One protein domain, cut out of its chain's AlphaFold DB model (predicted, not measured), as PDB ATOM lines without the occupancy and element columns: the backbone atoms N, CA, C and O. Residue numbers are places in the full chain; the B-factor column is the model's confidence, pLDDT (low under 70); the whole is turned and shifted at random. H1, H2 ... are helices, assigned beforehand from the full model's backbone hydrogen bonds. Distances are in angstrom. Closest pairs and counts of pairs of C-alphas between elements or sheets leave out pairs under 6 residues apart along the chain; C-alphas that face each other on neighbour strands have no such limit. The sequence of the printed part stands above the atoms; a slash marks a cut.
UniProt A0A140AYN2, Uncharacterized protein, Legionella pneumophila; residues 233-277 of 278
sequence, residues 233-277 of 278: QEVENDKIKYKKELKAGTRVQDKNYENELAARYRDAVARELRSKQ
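What this domain is: This is residues 233 to 277 of the 278 residues of an uncharacterized protein of Legionella pneumophila (UniProt A0A140AYN2). A long straight helix, H2, and a shorter one, H1, form a helical hairpin opened into a narrow V: they come together where H1 begins, at residues 235 to 239, and spread apart toward the link that spans the wide end. The far end of H2 runs on past H1, and residues 270 to 277 stick out alone. The printed part has 45 residues with two named helices, H1 then H2, and no named strand; the class is all helix. The whole is loose, with a radius of gyration of the C-alphas of 12.6 A, and spans 42 by 17 by 8 A, the free end of H2 adding to the length.

Where its parts are: H2, the longest helix, holds residues 255 to 275 and measures 30.3 A from C-alpha 255 at (-0.423, 14.475, 1.298) to C-alpha 275 at (0.447, 37.643, 20.833). H1 holds residues 233 to 247 and measures 21.0 A, beginning with C-alpha 233 at (-9.223, 30.317, 11.676).

How they stand to each other: H2 and H1 touch, with 7 pairs of C-alphas within 8 A. Their closest C-alphas, those of Tyr 265 and Val 235, are 5.8 A apart. H2 touches H1 with residues 261 to 268 alone, and H1 touches H2 with residues 235 to 239 alone. Their lines stand at a shallow tilt of 19 degrees, and they run opposite ways as a helical hairpin. Centre to centre they are 13.7 A apart. In H1 and H2 every O i to N i+4 pair is within hydrogen-bond range.

The domain as a whole: The two C-alphas farthest apart, those of Gly 249 and Gln 277, are 42.4 A apart. Residues 270 to 277, of which 270 to 275 belong to H2, stand free; the body without them spans 30 by 18 by 7 A. The link from H1 to H2, 7 residues, is short. The printed part has no cut. The mean pLDDT of the printed part is 87.2, and residue 277 is under 70.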
ATOM      1  N   GLN A 233      -7.891  30.396  12.276       88.25
ATOM      2  CA  GLN A 233      -9.223  30.317  11.676       88.25
ATOM      3  C   GLN A 233      -9.196  30.376  10.140       88.25
ATOM      4  O   GLN A 233      -9.944  29.643   9.492       88.25
ATOM      5  N   GLU A 234      -8.345  31.218   9.542       87.44
ATOM      6  CA  GLU A 234      -8.176  31.284   8.081       87.44
ATOM      7  C   GLU A 234      -7.625  29.949   7.539       87.44
ATOM      8  O   GLU A 234      -8.202  29.381   6.609       87.44
ATOM      9  N   VAL A 235      -6.608  29.365   8.187       89.19
ATOM     10  CA  VAL A 235      -6.061  28.047   7.796       89.19
ATOM     11  C   VAL A 235      -7.055  26.902   8.055       89.19
ATOM     12  O   VAL A 235      -7.076  25.905   7.328       89.19
ATOM     13  N   GLU A 236      -7.906  27.003   9.077       88.81
ATOM     14  CA  GLU A 236      -8.960  26.012   9.319       88.81
ATOM     15  C   GLU A 236     -10.066  26.059   8.253       88.81
ATOM     16  O   GLU A 236     -10.517  25.006   7.788       88.81
ATOM     17  N   ASN A 237     -10.424  27.251   7.771       92.12
ATOM     18  CA  ASN A 237     -11.336  27.405   6.637       92.12
ATOM     19  C   ASN A 237     -10.763  26.758   5.360       92.12
ATOM     20  O   ASN A 237     -11.495  26.053   4.660       92.12
ATOM     21  N   ASP A 238      -9.458  26.903   5.099       89.44
ATOM     22  CA  ASP A 238      -8.770  26.219   3.991       89.44
ATOM     23  C   ASP A 238      -8.819  24.686   4.134       89.44
ATOM     24  O   ASP A 238      -9.136  23.980   3.172       89.44
ATOM     25  N   LYS A 239      -8.616  24.141   5.345       90.50
ATOM     26  CA  LYS A 239      -8.782  22.696   5.616       90.50
ATOM     27  C   LYS A 239     -10.211  22.211   5.358       90.50
ATOM     28  O   LYS A 239     -10.398  21.103   4.848       90.50
ATOM     29  N   ILE A 240     -11.222  23.001   5.722       92.50
ATOM     30  CA  ILE A 240     -12.638  22.681   5.481       92.50
ATOM     31  C   ILE A 240     -12.938  22.705   3.978       92.50
ATOM     32  O   ILE A 240     -13.561  21.771   3.465       92.50
ATOM     33  N   LYS A 241     -12.452  23.726   3.262       91.62
ATOM     34  CA  LYS A 241     -12.579  23.858   1.806       91.62
ATOM     35  C   LYS A 241     -11.929  22.678   1.080       91.62
ATOM     36  O   LYS A 241     -12.611  22.010   0.308       91.62
ATOM     37  N   TYR A 242     -10.681  22.348   1.404       89.69
ATOM     38  CA  TYR A 242      -9.970  21.190   0.854       89.69
ATOM     39  C   TYR A 242     -10.749  19.880   1.069       89.69
ATOM     40  O   TYR A 242     -11.022  19.154   0.115       89.69
ATOM     41  N   LYS A 243     -11.231  19.613   2.292       91.19
ATOM     42  CA  LYS A 243     -12.080  18.437   2.578       91.19
ATOM     43  C   LYS A 243     -13.392  18.428   1.782       91.19
ATOM     44  O   LYS A 243     -13.896  17.349   1.469       91.19
ATOM     45  N   LYS A 244     -13.966  19.593   1.470       93.50
ATOM     46  CA  LYS A 244     -15.166  19.717   0.630       93.50
ATOM     47  C   LYS A 244     -14.855  19.416  -0.840       93.50
ATOM     48  O   LYS A 244     -15.626  18.698  -1.464       93.50
ATOM     49  N   GLU A 245     -13.726  19.898  -1.358       91.00
ATOM     50  CA  GLU A 245     -13.245  19.621  -2.723       91.00
ATOM     51  C   GLU A 245     -12.930  18.129  -2.930       91.00
ATOM     52  O   GLU A 245     -13.351  17.553  -3.933       91.00
ATOM     53  N   LEU A 246     -12.294  17.471  -1.949       91.25
ATOM     54  CA  LEU A 246     -12.092  16.015  -1.960       91.25
ATOM     55  C   LEU A 246     -13.425  15.253  -2.016       91.25
ATOM     56  O   LEU A 246     -13.597  14.354  -2.833       91.25
ATOM     57  N   LYS A 247     -14.399  15.629  -1.173       92.25
ATOM     58  CA  LYS A 247     -15.738  15.006  -1.158       92.25
ATOM     59  C   LYS A 247     -16.539  15.257  -2.437       92.25
ATOM     60  O   LYS A 247     -17.381  14.435  -2.781       92.25
ATOM     61  N   ALA A 248     -16.303  16.379  -3.111       92.75
ATOM     62  CA  ALA A 248     -16.929  16.715  -4.386       92.75
ATOM     63  C   ALA A 248     -16.237  16.054  -5.594       92.75
ATOM     64  O   ALA A 248     -16.721  16.196  -6.713       92.75
ATOM     65  N   GLY A 249     -15.099  15.374  -5.396       90.25
ATOM     66  CA  GLY A 249     -14.293  14.800  -6.479       90.25
ATOM     67  C   GLY A 249     -13.590  15.840  -7.361       90.25
ATOM     68  O   GLY A 249     -12.979  15.477  -8.360       90.25
ATOM     69  N   THR A 250     -13.644  17.129  -7.005       90.19
ATOM     70  CA  THR A 250     -13.024  18.224  -7.773       90.19
ATOM     71  C   THR A 250     -11.532  18.378  -7.485       90.19
ATOM     72  O   THR A 250     -10.862  19.186  -8.124       90.19
ATOM     73  N   ARG A 251     -11.007  17.636  -6.504       84.81
ATOM     74  CA  ARG A 251      -9.595  17.620  -6.123       84.81
ATOM     75  C   ARG A 251      -9.171  16.210  -5.723       84.81
ATOM     76  O   ARG A 251      -9.931  15.490  -5.080       84.81
ATOM     77  N   VAL A 252      -7.950  15.836  -6.094       89.00
ATOM     78  CA  VAL A 252      -7.306  14.579  -5.682       89.00
ATOM     79  C   VAL A 252      -6.637  14.777  -4.320       89.00
ATOM     80  O   VAL A 252      -6.191  15.881  -4.003       89.00
ATOM     81  N   GLN A 253      -6.572  13.717  -3.510       90.31
ATOM     82  CA  GLN A 253      -5.898  13.767  -2.216       90.31
ATOM     83  C   GLN A 253      -4.392  14.018  -2.385       90.31
ATOM     84  O   GLN A 253      -3.700  13.247  -3.048       90.31
ATOM     85  N   ASP A 254      -3.892  15.075  -1.748       88.56
ATOM     86  CA  ASP A 254      -2.489  15.480  -1.762       88.56
ATOM     87  C   ASP A 254      -1.944  15.547  -0.330       88.56
ATOM     88  O   ASP A 254      -2.283  16.424   0.470       88.56
ATOM     89  N   LYS A 255      -1.052  14.605  -0.019       86.31
ATOM     90  CA  LYS A 255      -0.423  14.475   1.298       86.31
ATOM     91  C   LYS A 255       0.570  15.606   1.598       86.31
ATOM     92  O   LYS A 255       0.774  15.929   2.767       86.31
ATOM     93  N   ASN A 256       1.172  16.223   0.581       82.94
ATOM     94  CA  ASN A 256       2.075  17.360   0.770       82.94
ATOM     95  C   ASN A 256       1.277  18.602   1.166       82.94
ATOM     96  O   ASN A 256       1.625  19.265   2.142       82.94
ATOM     97  N   TYR A 257       0.155  18.850   0.489       85.31
ATOM     98  CA  TYR A 257      -0.762  19.938   0.829       85.31
ATOM     99  C   TYR A 257      -1.424  19.749   2.210       85.31
ATOM    100  O   TYR A 257      -1.564  20.701   2.977       85.31
ATOM    101  N   GLU A 258      -1.757  18.512   2.596       86.00
ATOM    102  CA  GLU A 258      -2.217  18.198   3.961       86.00
ATOM    103  C   GLU A 258      -1.154  18.508   5.029       86.00
ATOM    104  O   GLU A 258      -1.474  19.083   6.075       86.00
ATOM    105  N   ASN A 259       0.115  18.182   4.758       84.94
ATOM    106  CA  ASN A 259       1.240  18.512   5.637       84.94
ATOM    107  C   ASN A 259       1.480  20.032   5.724       84.94
ATOM    108  O   ASN A 259       1.752  20.540   6.814       84.94
ATOM    109  N   GLU A 260       1.342  20.758   4.611       88.56
ATOM    110  CA  GLU A 260       1.442  22.223   4.548       88.56
ATOM    111  C   GLU A 260       0.350  22.892   5.399       88.56
ATOM    112  O   GLU A 260       0.662  23.672   6.299       88.56
ATOM    113  N   LEU A 261      -0.922  22.517   5.209       88.38
ATOM    114  CA  LEU A 261      -2.048  23.012   6.015       88.38
ATOM    115  C   LEU A 261      -1.904  22.671   7.508       88.38
ATOM    116  O   LEU A 261      -2.379  23.412   8.375       88.38
ATOM    117  N   ALA A 262      -1.263  21.548   7.840       88.12
ATOM    118  CA  ALA A 262      -0.936  21.206   9.220       88.12
ATOM    119  C   ALA A 262       0.182  22.098   9.793       88.12
ATOM    120  O   ALA A 262       0.078  22.515  10.946       88.12
ATOM    121  N   ALA A 263       1.219  22.415   9.010       86.69
ATOM    122  CA  ALA A 263       2.306  23.310   9.411       86.69
ATOM    123  C   ALA A 263       1.825  24.758   9.587       86.69
ATOM    124  O   ALA A 263       1.929  25.295  10.690       86.69
ATOM    125  N   ARG A 264       1.180  25.326   8.562       90.69
ATOM    126  CA  ARG A 264       0.591  26.678   8.568       90.69
ATOM    127  C   ARG A 264      -0.309  26.920   9.779       90.69
ATOM    128  O   ARG A 264      -0.198  27.942  10.450       90.69
ATOM    129  N   TYR A 265      -1.129  25.929  10.136       90.56
ATOM    130  CA  TYR A 265      -1.988  26.000  11.318       90.56
ATOM    131  C   TYR A 265      -1.207  25.995  12.640       90.56
ATOM    132  O   TYR A 265      -1.529  26.778  13.530       90.56
ATOM    133  N   ARG A 266      -0.176  25.144  12.788       89.75
ATOM    134  CA  ARG A 266       0.687  25.157  13.987       89.75
ATOM    135  C   ARG A 266       1.366  26.512  14.154       89.75
ATOM    136  O   ARG A 266       1.377  27.050  15.259       89.75
ATOM    137  N   ASP A 267       1.874  27.079  13.064       86.69
ATOM    138  CA  ASP A 267       2.569  28.363  13.089       86.69
ATOM    139  C   ASP A 267       1.612  29.519  13.403       86.69
ATOM    140  O   ASP A 267       1.960  30.397  14.197       86.69
ATOM    141  N   ALA A 268       0.392  29.497  12.856       86.81
ATOM    142  CA  ALA A 268      -0.660  30.461  13.174       86.81
ATOM    143  C   ALA A 268      -1.059  30.413  14.656       86.81
ATOM    144  O   ALA A 268      -0.991  31.436  15.339       86.81
ATOM    145  N   VAL A 269      -1.357  29.223  15.194       87.94
ATOM    146  CA  VAL A 269      -1.666  29.034  16.624       87.94
ATOM    147  C   VAL A 269      -0.498  29.487  17.509       87.94
ATOM    148  O   VAL A 269      -0.710  30.163  18.513       87.94
ATOM    149  N   ALA A 270       0.748  29.186  17.133       87.62
ATOM    150  CA  ALA A 270       1.923  29.627  17.883       87.62
ATOM    151  C   ALA A 270       2.119  31.157  17.837       87.62
ATOM    152  O   ALA A 270       2.567  31.752  18.819       87.62
ATOM    153  N   ARG A 271       1.812  31.825  16.715       84.44
ATOM    154  CA  ARG A 271       1.802  33.300  16.621       84.44
ATOM    155  C   ARG A 271       0.720  33.901  17.523       84.44
ATOM    156  O   ARG A 271       1.042  34.773  18.324       84.44
ATOM    157  N   GLU A 272      -0.505  33.389  17.458       84.69
ATOM    158  CA  GLU A 272      -1.641  33.855  18.271       84.69
ATOM    159  C   GLU A 272      -1.437  33.634  19.775       84.69
ATOM    160  O   GLU A 272      -1.826  34.469  20.590       84.69
ATOM    161  N   LEU A 273      -0.806  32.524  20.171       81.56
ATOM    162  CA  LEU A 273      -0.469  32.273  21.571       81.56
ATOM    163  C   LEU A 273       0.570  33.284  22.079       81.56
ATOM    164  O   LEU A 273       0.389  33.861  23.148       81.56
ATOM    165  N   ARG A 274       1.615  33.558  21.284       79.00
ATOM    166  CA  ARG A 274       2.640  34.569  21.607       79.00
ATOM    167  C   ARG A 274       2.077  35.992  21.640       79.00
ATOM    168  O   ARG A 274       2.535  36.787  22.453       79.00
ATOM    169  N   SER A 275       1.088  36.320  20.805       74.25
ATOM    170  CA  SER A 275       0.447  37.643  20.833       74.25
ATOM    171  C   SER A 275      -0.466  37.850  22.043       74.25
ATOM    172  O   SER A 275      -0.701  38.990  22.412       74.25
ATOM    173  N   LYS A 276      -0.970  36.775  22.666       73.50
ATOM    174  CA  LYS A 276      -1.790  36.817  23.896       73.50
ATOM    175  C   LYS A 276      -0.967  36.849  25.195       73.50
ATOM    176  O   LYS A 276      -1.547  36.907  26.271       73.50
ATOM    177  N   GLN A 277       0.361  36.753  25.097       66.75
ATOM    178  CA  GLN A 277       1.308  36.798  26.223       66.75
ATOM    179  C   GLN A 277       2.075  38.132  26.313       66.75
ATOM    180  O   GLN A 277       2.981  38.258  27.136       66.75
TER     181      GLN A 277